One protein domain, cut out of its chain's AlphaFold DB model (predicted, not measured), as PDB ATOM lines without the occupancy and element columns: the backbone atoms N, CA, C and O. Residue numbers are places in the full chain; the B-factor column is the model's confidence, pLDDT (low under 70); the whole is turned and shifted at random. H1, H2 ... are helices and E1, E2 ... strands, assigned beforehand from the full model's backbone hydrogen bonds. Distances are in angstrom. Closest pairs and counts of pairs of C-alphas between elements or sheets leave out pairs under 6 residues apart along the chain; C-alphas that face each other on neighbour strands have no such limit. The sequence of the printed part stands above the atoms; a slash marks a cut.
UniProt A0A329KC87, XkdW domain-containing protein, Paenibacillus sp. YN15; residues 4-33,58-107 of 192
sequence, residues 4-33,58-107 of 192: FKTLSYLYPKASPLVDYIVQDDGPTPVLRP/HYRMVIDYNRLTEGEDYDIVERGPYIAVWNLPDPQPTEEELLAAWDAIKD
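Overview. This is residues 4 to 33 and 58 to 107 of the 192 residues of the protein "XkdW domain-containing protein" of Paenibacillus sp. YN15 (UniProt A0A329KC87). A long two-stranded ribbon, the pair E1 and E4 followed end to end by E2 and E3, has helices H1 and H2, about perpendicular, at one end, and residues 64 to 71 stick out at the other. The 80 printed residues, under half in named elements, hold two helices and four strands in the order H1 E1 E2 E3 E4 H2; the class is mixed, both sheets antiparallel. It is only just loose, close to extended: radius of gyration of the C-alphas 17.1 A, spans 50 by 29 by 25 A.

Along the chain. Find C-alpha 4 at (-38.197, -32.552, 42.316), where H1, residues 4 to 10, begins. Then come E1, 20 to 23; E2, 27 to 30; E3, 75 to 78; E4, 82 to 86, 10.8 A; and H2, 95 to 105, 15.3 A, ending at (-44.452, -23.015, 44.401).

Arrangement. Look at E1 and E4: N 21 and O 85 are 3.0 A apart. Between E2 and E3, N 28 and O 77 are 2.9 A apart. H1 and H2 touch, closest at the C-alphas of Thr 6 and Trp 102, 5.5 A. In both helices every O i to N i+4 pair is within hydrogen-bond range.

Size, cuts and confidence. The farthest C-alphas, Lys 13 and Gly 71, are 51.4 A apart. Residues 34 to 57 are cut out, a gap of 32.7 A; of the links printed whole, none is long. Residues 26 to 33 and 58 to 80 have pLDDT under 70.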
ATOM      1  N   PHE A   4     -39.450 -32.906  41.665       88.88
ATOM      2  CA  PHE A   4     -38.197 -32.552  42.316       88.88
ATOM      3  C   PHE A   4     -38.310 -31.221  43.069       88.88
ATOM      4  O   PHE A   4     -37.941 -31.142  44.246       88.88
ATOM      5  N   LYS A   5     -38.875 -30.190  42.424       88.44
ATOM      6  CA  LYS A   5     -39.116 -28.883  43.060       88.44
ATOM      7  C   LYS A   5     -40.091 -29.014  44.234       88.44
ATOM      8  O   LYS A   5     -39.899 -28.398  45.278       88.44
ATOM      9  N   THR A   6     -41.108 -29.858  44.076       92.44
ATOM     10  CA  THR A   6     -42.145 -30.104  45.088       92.44
ATOM     11  C   THR A   6     -41.583 -30.806  46.326       92.44
ATOM     12  O   THR A   6     -41.838 -30.380  47.450       92.44
ATOM     13  N   LEU A   7     -40.759 -31.840  46.137       92.56
ATOM     14  CA  LEU A   7     -40.095 -32.541  47.236       92.56
ATOM     15  C   LEU A   7     -39.060 -31.663  47.933       92.56
ATOM     16  O   LEU A   7     -39.013 -31.663  49.157       92.56
ATOM     17  N   SER A   8     -38.303 -30.860  47.180       90.75
ATOM     18  CA  SER A   8     -37.370 -29.883  47.760       90.75
ATOM     19  C   SER A   8     -38.089 -28.845  48.633       90.75
ATOM     20  O   SER A   8     -37.540 -28.391  49.632       90.75
ATOM     21  N   TYR A   9     -39.329 -28.485  48.286       90.88
ATOM     22  CA  TYR A   9     -40.157 -27.582  49.086       90.88
ATOM     23  C   TYR A   9     -40.717 -28.246  50.353       90.88
ATOM     24  O   TYR A   9     -40.661 -27.653  51.429       90.88
ATOM     25  N   LEU A  10     -41.238 -29.474  50.245       92.69
ATOM     26  CA  LEU A  10     -41.793 -30.222  51.382       92.69
ATOM     27  C   LEU A  10     -40.709 -30.688  52.367       92.69
ATOM     28  O   LEU A  10     -40.912 -30.655  53.579       92.69
ATOM     29  N   TYR A  11     -39.546 -31.081  51.847       93.94
ATOM     30  CA  TYR A  11     -38.437 -31.663  52.598       93.94
ATOM     31  C   TYR A  11     -37.123 -30.912  52.314       93.94
ATOM     32  O   TYR A  11     -36.182 -31.489  51.771       93.94
ATOM     33  N   PRO A  12     -36.980 -29.640  52.736       91.75
ATOM     34  CA  PRO A  12     -35.833 -28.790  52.377       91.75
ATOM     35  C   PRO A  12     -34.486 -29.253  52.948       91.75
ATOM     36  O   PRO A  12     -33.438 -28.725  52.588       91.75
ATOM     37  N   LYS A  13     -34.499 -30.209  53.883       93.31
ATOM     38  CA  LYS A  13     -33.294 -30.809  54.477       93.31
ATOM     39  C   LYS A  13     -32.926 -32.158  53.863       93.31
ATOM     40  O   LYS A  13     -31.866 -32.678  54.197       93.31
ATOM     41  N   ALA A  14     -33.802 -32.731  53.042       93.44
ATOM     42  CA  ALA A  14     -33.576 -34.023  52.422       93.44
ATOM     43  C   ALA A  14     -32.691 -33.869  51.181       93.44
ATOM     44  O   ALA A  14     -32.819 -32.916  50.414       93.44
ATOM     45  N   SER A  15     -31.779 -34.816  50.994       91.69
ATOM     46  CA  SER A  15     -30.856 -34.867  49.872       91.69
ATOM     47  C   SER A  15     -31.451 -35.694  48.721       91.69
ATOM     48  O   SER A  15     -31.636 -36.905  48.889       91.69
ATOM     49  N   PRO A  16     -31.687 -35.108  47.529       86.88
ATOM     50  CA  PRO A  16     -32.353 -35.769  46.394       86.88
ATOM     51  C   PRO A  16     -31.588 -36.920  45.721       86.88
ATOM     52  O   PRO A  16     -32.006 -37.413  44.676       86.88
ATOM     53  N   LEU A  17     -30.423 -37.289  46.252       87.94
ATOM     54  CA  LEU A  17     -29.589 -38.389  45.755       87.94
ATOM     55  C   LEU A  17     -29.333 -39.456  46.826       87.94
ATOM     56  O   LEU A  17     -28.677 -40.458  46.553       87.94
ATOM     57  N   VAL A  18     -29.806 -39.227  48.051       89.50
ATOM     58  CA  VAL A  18     -29.543 -40.094  49.208       89.50
ATOM     59  C   VAL A  18     -30.854 -40.475  49.880       89.50
ATOM     60  O   VAL A  18     -31.133 -41.657  50.090       89.50
ATOM     61  N   ASP A  19     -31.674 -39.471  50.178       92.69
ATOM     62  CA  ASP A  19     -32.886 -39.617  50.978       92.69
ATOM     63  C   ASP A  19     -34.102 -39.964  50.118       92.69
ATOM     64  O   ASP A  19     -35.010 -40.669  50.554       92.69
ATOM     65  N   TYR A  20     -34.111 -39.512  48.871       92.50
ATOM     66  CA  TYR A  20     -35.065 -39.929  47.855       92.50
ATOM     67  C   TYR A  20     -34.405 -39.837  46.485       92.50
ATOM     68  O   TYR A  20     -33.451 -39.086  46.323       92.50
ATOM     69  N   ILE A  21     -34.902 -40.587  45.505       89.56
ATOM     70  CA  ILE A  21     -34.452 -40.495  44.111       89.56
ATOM     71  C   ILE A  21     -35.685 -40.289  43.244       89.56
ATOM     72  O   ILE A  21     -36.625 -41.081  43.308       89.56
ATOM     73  N   VAL A  22     -35.679 -39.223  42.443       88.06
ATOM     74  CA  VAL A  22     -36.680 -38.990  41.398       88.06
ATOM     75  C   VAL A  22     -36.093 -39.464  40.077       88.06
ATOM     76  O   VAL A  22     -34.990 -39.061  39.714       88.06
ATOM     77  N   GLN A  23     -36.825 -40.316  39.374       83.88
ATOM     78  CA  GLN A  23     -36.440 -40.858  38.080       83.88
ATOM     79  C   GLN A  23     -37.463 -40.439  37.031       83.88
ATOM     80  O   GLN A  23     -38.652 -40.325  37.325       83.88
ATOM     81  N   ASP A  24     -36.990 -40.200  35.816       81.06
ATOM     82  CA  ASP A  24     -37.822 -39.940  34.651       81.06
ATOM     83  C   ASP A  24     -37.435 -40.947  33.567       81.06
ATOM     84  O   ASP A  24     -36.358 -40.859  32.977       81.06
ATOM     85  N   ASP A  25     -38.298 -41.941  33.366       71.94
ATOM     86  CA  ASP A  25     -38.101 -42.986  32.355       71.94
ATOM     87  C   ASP A  25     -38.619 -42.560  30.973       71.94
ATOM     88  O   ASP A  25     -38.487 -43.303  29.996       71.94
ATOM     89  N   GLY A  26     -39.208 -41.365  30.869       63.81
ATOM     90  CA  GLY A  26     -39.760 -40.842  29.634       63.81
ATOM     91  C   GLY A  26     -40.922 -41.679  29.068       63.81
ATOM     92  O   GLY A  26     -41.613 -42.414  29.785       63.81
ATOM     93  N   PRO A  27     -41.198 -41.553  27.757       57.22
ATOM     94  CA  PRO A  27     -42.305 -42.256  27.121       57.22
ATOM     95  C   PRO A  27     -42.068 -43.770  27.104       57.22
ATOM     96  O   PRO A  27     -41.131 -44.262  26.472       57.22
ATOM     97  N   THR A  28     -42.966 -44.519  27.747       54.44
ATOM     98  CA  THR A  28     -42.944 -45.987  27.782       54.44
ATOM     99  C   THR A  28     -44.126 -46.562  26.989       54.44
ATOM    100  O   THR A  28     -45.269 -46.137  27.182       54.44
ATOM    101  N   PRO A  29     -43.901 -47.520  26.068       53.06
ATOM    102  CA  PRO A  29     -44.990 -48.161  25.338       53.06
ATOM    103  C   PRO A  29     -45.747 -49.125  26.261       53.06
ATOM    104  O   PRO A  29     -45.140 -49.987  26.899       53.06
ATOM    105  N   VAL A  30     -47.076 -49.004  26.324       53.59
ATOM    106  CA  VAL A  30     -47.940 -49.907  27.105       53.59
ATOM    107  C   VAL A  30     -48.899 -50.635  26.162       53.59
ATOM    108  O   VAL A  30     -49.546 -50.017  25.320       53.59
ATOM    109  N   LEU A  31     -48.992 -51.963  26.294       48.06
ATOM    110  CA  LEU A  31     -49.921 -52.790  25.514       48.06
ATOM    111  C   LEU A  31     -51.371 -52.562  25.967       48.06
ATOM    112  O   LEU A  31     -51.653 -52.522  27.168       48.06
ATOM    113  N   ARG A  32     -52.307 -52.460  25.012       42.00
ATOM    114  CA  ARG A  32     -53.740 -52.329  25.313       42.00
ATOM    115  C   ARG A  32     -54.312 -53.611  25.945       42.00
ATOM    116  O   ARG A  32     -53.880 -54.714  25.600       42.00
ATOM    117  N   PRO A  33     -55.328 -53.495  26.826       39.75
ATOM    118  CA  PRO A  33     -56.006 -54.652  27.409       39.75
ATOM    119  C   PRO A  33     -56.594 -55.564  26.319       39.75
ATOM    120  O   PRO A  33     -57.419 -55.115  25.525       39.75
ATOM    121  N   HIS A  58     -23.412 -46.594  30.204       30.58
ATOM    122  CA  HIS A  58     -24.629 -45.858  29.847       30.58
ATOM    123  C   HIS A  58     -25.539 -46.660  28.901       30.58
ATOM    124  O   HIS A  58     -25.118 -47.017  27.799       30.58
ATOM    125  N   TYR A  59     -26.820 -46.804  29.244       35.38
ATOM    126  CA  TYR A  59     -27.838 -47.249  28.291       35.38
ATOM    127  C   TYR A  59     -28.390 -46.063  27.506       35.38
ATOM    128  O   TYR A  59     -28.861 -45.077  28.071       35.38
ATOM    129  N   ARG A  60     -28.371 -46.172  26.177       32.34
ATOM    130  CA  ARG A  60     -29.097 -45.268  25.284       32.34
ATOM    131  C   ARG A  60     -30.411 -45.939  24.902       32.34
ATOM    132  O   ARG A  60     -30.395 -46.910  24.148       32.34
ATOM    133  N   MET A  61     -31.540 -45.411  25.371       36.03
ATOM    134  CA  MET A  61     -32.847 -45.798  24.838       36.03
ATOM    135  C   MET A  61     -32.943 -45.343  23.379       36.03
ATOM    136  O   MET A  61     -33.055 -44.156  23.078       36.03
ATOM    137  N   VAL A  62     -32.875 -46.303  22.462       34.47
ATOM    138  CA  VAL A  62     -33.273 -46.124  21.067       34.47
ATOM    139  C   VAL A  62     -34.584 -46.878  20.915       34.47
ATOM    140  O   VAL A  62     -34.624 -48.090  21.112       34.47
ATOM    141  N   ILE A  63     -35.663 -46.159  20.606       42.53
ATOM    142  CA  ILE A  63     -36.924 -46.781  20.204       42.53
ATOM    143  C   ILE A  63     -36.637 -47.499  18.885       42.53
ATOM    144  O   ILE A  63     -36.418 -46.856  17.857       42.53
ATOM    145  N   ASP A  64     -36.553 -48.828  18.918       41.78
ATOM    146  CA  ASP A  64     -36.341 -49.623  17.713       41.78
ATOM    147  C   ASP A  64     -37.664 -49.746  16.954       41.78
ATOM    148  O   ASP A  64     -38.418 -50.709  17.102       41.78
ATOM    149  N   TYR A  65     -37.952 -48.731  16.140       43.94
ATOM    150  CA  TYR A  65     -39.134 -48.682  15.278       43.94
ATOM    151  C   TYR A  65     -39.212 -49.866  14.295       43.94
ATOM    152  O   TYR A  65     -40.289 -50.137  13.775       43.94
ATOM    153  N   ASN A  66     -38.120 -50.616  14.076       42.47
ATOM    154  CA  ASN A  66     -38.119 -51.819  13.230       42.47
ATOM    155  C   ASN A  66     -38.768 -53.042  13.902       42.47
ATOM    156  O   ASN A  66     -38.834 -54.111  13.295       42.47
ATOM    157  N   ARG A  67     -39.204 -52.914  15.163       42.66
ATOM    158  CA  ARG A  67     -39.841 -53.984  15.948       42.66
ATOM    159  C   ARG A  67     -41.320 -53.746  16.237       42.66
ATOM    160  O   ARG A  67     -41.934 -54.564  16.916       42.66
ATOM    161  N   LEU A  68     -41.884 -52.654  15.724       46.53
ATOM    162  CA  LEU A  68     -43.326 -52.449  15.692       46.53
ATOM    163  C   LEU A  68     -43.924 -53.352  14.606       46.53
ATOM    164  O   LEU A  68     -43.437 -53.370  13.474       46.53
ATOM    165  N   THR A  69     -44.967 -54.106  14.943       44.84
ATOM    166  CA  THR A  69     -45.711 -54.892  13.953       44.84
ATOM    167  C   THR A  69     -46.599 -53.949  13.139       44.84
ATOM    168  O   THR A  69     -47.408 -53.212  13.702       44.84
ATOM    169  N   GLU A  70     -46.463 -53.956  11.810       39.44
ATOM    170  CA  GLU A  70     -47.335 -53.173  10.929       39.44
ATOM    171  C   GLU A  70     -48.798 -53.629  11.099       39.44
ATOM    172  O   GLU A  70     -49.120 -54.797  10.877       39.44
ATOM    173  N   GLY A  71     -49.680 -52.710  11.513       40.31
ATOM    174  CA  GLY A  71     -51.114 -52.968  11.714       40.31
ATOM    175  C   GLY A  71     -51.575 -53.139  13.168       40.31
ATOM    176  O   GLY A  71     -52.760 -53.390  13.381       40.31
ATOM    177  N   GLU A  72     -50.686 -52.987  14.155       42.03
ATOM    178  CA  GLU A  72     -51.042 -52.972  15.580       42.03
ATOM    179  C   GLU A  72     -50.986 -51.556  16.170       42.03
ATOM    180  O   GLU A  72     -50.045 -50.798  15.927       42.03
ATOM    181  N   ASP A  73     -51.989 -51.209  16.979       42.97
ATOM    182  CA  ASP A  73     -52.046 -49.926  17.678       42.97
ATOM    183  C   ASP A  73     -51.281 -49.997  19.009       42.97
ATOM    184  O   ASP A  73     -51.638 -50.770  19.902       42.97
ATOM    185  N   TYR A  74     -50.280 -49.132  19.171       46.53
ATOM    186  CA  TYR A  74     -49.544 -48.937  20.421       46.53
ATOM    187  C   TYR A  74     -49.917 -47.587  21.031       46.53
ATOM    188  O   TYR A  74     -49.943 -46.578  20.324       46.53
ATOM    189  N   ASP A  75     -50.135 -47.549  22.346       48.25
ATOM    190  CA  ASP A  75     -50.257 -46.290  23.075       48.25
ATOM    191  C   ASP A  75     -48.901 -45.959  23.710       48.25
ATOM    192  O   ASP A  75     -48.362 -46.709  24.531       48.25
ATOM    193  N   ILE A  76     -48.325 -44.829  23.300       50.25
ATOM    194  CA  ILE A  76     -47.148 -44.260  23.956       50.25
ATOM    195  C   ILE A  76     -47.657 -43.534  25.198       50.25
ATOM    196  O   ILE A  76     -48.337 -42.514  25.082       50.25
ATOM    197  N   VAL A  77     -47.351 -44.067  26.380       51.62
ATOM    198  CA  VAL A  77     -47.733 -43.441  27.645       51.62
ATOM    199  C   VAL A  77     -46.533 -42.673  28.175       51.62
ATOM    200  O   VAL A  77     -45.506 -43.249  28.530       51.62
ATOM    201  N   GLU A  78     -46.658 -41.353  28.225       55.34
ATOM    202  CA  GLU A  78     -45.682 -40.497  28.891       55.34
ATOM    203  C   GLU A  78     -45.904 -40.594  30.403       55.34
ATOM    204  O   GLU A  78     -46.837 -40.011  30.960       55.34
ATOM    205  N   ARG A  79     -45.080 -41.407  31.069       62.12
ATOM    206  CA  ARG A  79     -45.026 -41.451  32.530       62.12
ATOM    207  C   ARG A  79     -43.993 -40.417  32.947       62.12
ATOM    208  O   ARG A  79     -42.806 -40.659  32.796       62.12
ATOM    209  N   GLY A  80     -44.466 -39.255  33.393       68.44
ATOM    210  CA  GLY A  80     -43.592 -38.198  33.903       68.44
ATOM    211  C   GLY A  80     -42.738 -38.655  35.098       68.44
ATOM    212  O   GLY A  80     -42.878 -39.791  35.564       68.44
ATOM    213  N   PRO A  81     -41.881 -37.768  35.633       81.31
ATOM    214  CA  PRO A  81     -40.978 -38.104  36.726       81.31
ATOM    215  C   PRO A  81     -41.732 -38.698  37.921       81.31
ATOM    216  O   PRO A  81     -42.821 -38.233  38.255       81.31
ATOM    217  N   TYR A  82     -41.149 -39.702  38.574       85.69
ATOM    218  CA  TYR A  82     -41.701 -40.390  39.744       85.69
ATOM    219  C   TYR A  82     -40.627 -40.627  40.809       85.69
ATOM    220  O   TYR A  82     -39.429 -40.560  40.545       85.69
ATOM    221  N   ILE A  83     -41.053 -40.903  42.041       87.31
ATOM    222  CA  ILE A  83     -40.148 -41.216  43.153       87.31
ATOM    223  C   ILE A  83     -39.770 -42.697  43.056       87.31
ATOM    224  O   ILE A  83     -40.595 -43.565  43.340       87.31
ATOM    225  N   ALA A  84     -38.539 -42.983  42.640       88.12
ATOM    226  CA  ALA A  84     -38.013 -44.337  42.482       88.12
ATOM    227  C   ALA A  84     -37.525 -44.936  43.809       88.12
ATOM    228  O   ALA A  84     -37.689 -46.129  44.054       88.12
ATOM    229  N   VAL A  85     -36.937 -44.107  44.678       90.75
ATOM    230  CA  VAL A  85     -36.431 -44.520  45.996       90.75
ATOM    231  C   VAL A  85     -36.904 -43.536  47.054       90.75
ATOM    232  O   VAL A  85     -36.894 -42.327  46.824       90.75
ATOM    233  N   TRP A  86     -37.291 -44.061  48.216       92.88
ATOM    234  CA  TRP A  86     -37.696 -43.284  49.382       92.88
ATOM    235  C   TRP A  86     -37.057 -43.863  50.648       92.88
ATOM    236  O   TRP A  86     -37.450 -44.929  51.117       92.88
ATOM    237  N   ASN A  87     -36.058 -43.160  51.180       93.56
ATOM    238  CA  ASN A  87     -35.274 -43.549  52.355       93.56
ATOM    239  C   ASN A  87     -35.528 -42.639  53.571       93.56
ATOM    240  O   ASN A  87     -34.893 -42.816  54.612       93.56
ATOM    241  N   LEU A  88     -36.434 -41.664  53.459       91.94
ATOM    242  CA  LEU A  88     -36.815 -40.810  54.581       91.94
ATOM    243  C   LEU A  88     -37.628 -41.597  55.625       91.94
ATOM    244  O   LEU A  88     -38.383 -42.502  55.267       91.94
ATOM    245  N   PRO A  89     -37.505 -41.249  56.920       91.38
ATOM    246  CA  PRO A  89     -38.311 -41.861  57.978       91.38
ATOM    247  C   PRO A  89     -39.795 -41.470  57.894       91.38
ATOM    248  O   PRO A  89     -40.647 -42.181  58.427       91.38
ATOM    249  N   ASP A  90     -40.092 -40.345  57.243       90.62
ATOM    250  CA  ASP A  90     -41.448 -39.867  56.994       90.62
ATOM    251  C   ASP A  90     -42.118 -40.686  55.878       90.62
ATOM    252  O   ASP A  90     -41.430 -41.187  54.983       90.62
ATOM    253  N   PRO A  91     -43.456 -40.842  55.887       92.62
ATOM    254  CA  PRO A  91     -44.154 -41.516  54.799       92.62
ATOM    255  C   PRO A  91     -43.976 -40.759  53.476       92.62
ATOM    256  O   PRO A  91     -43.891 -39.531  53.444       92.62
ATOM    257  N   GLN A  92     -43.950 -41.505  52.371       92.31
ATOM    258  CA  GLN A  92     -43.934 -40.918  51.035       92.31
ATOM    259  C   GLN A  92     -45.181 -40.037  50.841       92.31
ATOM    260  O   GLN A  92     -46.285 -40.497  51.149       92.31
ATOM    261  N   PRO A  93     -45.031 -38.797  50.337       92.19
ATOM    262  CA  PRO A  93     -46.157 -37.892  50.165       92.19
ATOM    263  C   PRO A  93     -47.156 -38.439  49.145       92.19
ATOM    264  O   PRO A  93     -46.789 -39.035  48.128       92.19
ATOM    265  N   THR A  94     -48.429 -38.207  49.426       91.62
ATOM    266  CA  THR A  94     -49.542 -38.526  48.534       91.62
ATOM    267  C   THR A  94     -49.601 -37.557  47.351       91.62
ATOM    268  O   THR A  94     -49.042 -36.460  47.383       91.62
ATOM    269  N   GLU A  95     -50.309 -37.943  46.288       87.56
ATOM    270  CA  GLU A  95     -50.485 -37.086  45.108       87.56
ATOM    271  C   GLU A  95     -51.173 -35.755  45.452       87.56
ATOM    272  O   GLU A  95     -50.793 -34.712  44.927       87.56
ATOM    273  N   GLU A  96     -52.122 -35.764  46.391       90.44
ATOM    274  CA  GLU A  96     -52.795 -34.551  46.867       90.44
ATOM    275  C   GLU A  96     -51.819 -33.589  47.560       90.44
ATOM    276  O   GLU A  96     -51.854 -32.384  47.309       90.44
ATOM    277  N   GLU A  97     -50.908 -34.110  48.387       91.12
ATOM    278  CA  GLU A  97     -49.879 -33.310  49.062       91.12
ATOM    279  C   GLU A  97     -48.865 -32.739  48.069       91.12
ATOM    280  O   GLU A  97     -48.473 -31.575  48.182       91.12
ATOM    281  N   LEU A  98     -48.476 -33.530  47.064       90.44
ATOM    282  CA  LEU A  98     -47.596 -33.071  45.992       90.44
ATOM    283  C   LEU A  98     -48.259 -31.967  45.159       90.44
ATOM    284  O   LEU A  98     -47.628 -30.949  44.882       90.44
ATOM    285  N   LEU A  99     -49.534 -32.119  44.798       91.50
ATOM    286  CA  LEU A  99     -50.276 -31.103  44.051       91.50
ATOM    287  C   LEU A  99     -50.463 -29.818  44.863       91.50
ATOM    288  O   LEU A  99     -50.245 -28.731  44.331       91.50
ATOM    289  N   ALA A 100     -50.795 -29.928  46.152       92.62
ATOM    290  CA  ALA A 100     -50.928 -28.774  47.039       92.62
ATOM    291  C   ALA A 100     -49.601 -28.010  47.194       92.62
ATOM    292  O   ALA A 100     -49.573 -26.779  47.135       92.62
ATOM    293  N   ALA A 101     -48.490 -28.731  47.347       92.25
ATOM    294  CA  ALA A 101     -47.159 -28.138  47.407       92.25
ATOM    295  C   ALA A 101     -46.739 -27.522  46.063       92.25
ATOM    296  O   ALA A 101     -46.186 -26.423  46.038       92.25
ATOM    297  N   TRP A 102     -47.049 -28.178  44.941       92.94
ATOM    298  CA  TRP A 102     -46.806 -27.636  43.607       92.94
ATOM    299  C   TRP A 102     -47.576 -26.332  43.375       92.94
ATOM    300  O   TRP A 102     -47.001 -25.354  42.898       92.94
ATOM    301  N   ASP A 103     -48.851 -26.283  43.761       93.50
ATOM    302  CA  ASP A 103     -49.676 -25.080  43.654       93.50
ATOM    303  C   ASP A 103     -49.123 -23.910  44.474       93.50
ATOM    304  O   ASP A 103     -49.247 -22.764  44.044       93.50
ATOM    305  N   ALA A 104     -48.452 -24.182  45.597       90.00
ATOM    306  CA  ALA A 104     -47.783 -23.151  46.384       90.00
ATOM    307  C   ALA A 104     -46.530 -22.577  45.689       90.00
ATOM    308  O   ALA A 104     -46.242 -21.392  45.844       90.00
ATOM    309  N   ILE A 105     -45.784 -23.387  44.925       91.19
ATOM    310  CA  ILE A 105     -44.452 -23.015  44.401       91.19
ATOM    311  C   ILE A 105     -44.390 -22.752  42.893       91.19
ATOM    312  O   ILE A 105     -43.358 -22.277  42.403       91.19
ATOM    313  N   LYS A 106     -45.434 -23.097  42.131       88.94
ATOM    314  CA  LYS A 106     -45.432 -22.979  40.661       88.94
ATOM    315  C   LYS A 106     -45.288 -21.533  40.185       88.94
ATOM    316  O   LYS A 106     -44.620 -21.296  39.184       88.94
ATOM    317  N   ASP A 107     -45.844 -20.591  40.947       89.50
ATOM    318  CA  ASP A 107     -45.844 -19.159  40.637       89.50
ATOM    319  C   ASP A 107     -44.749 -18.388  41.398       89.50
ATOM    320  O   ASP A 107     -44.605 -17.176  41.230       89.50
TER     321      ASP A 107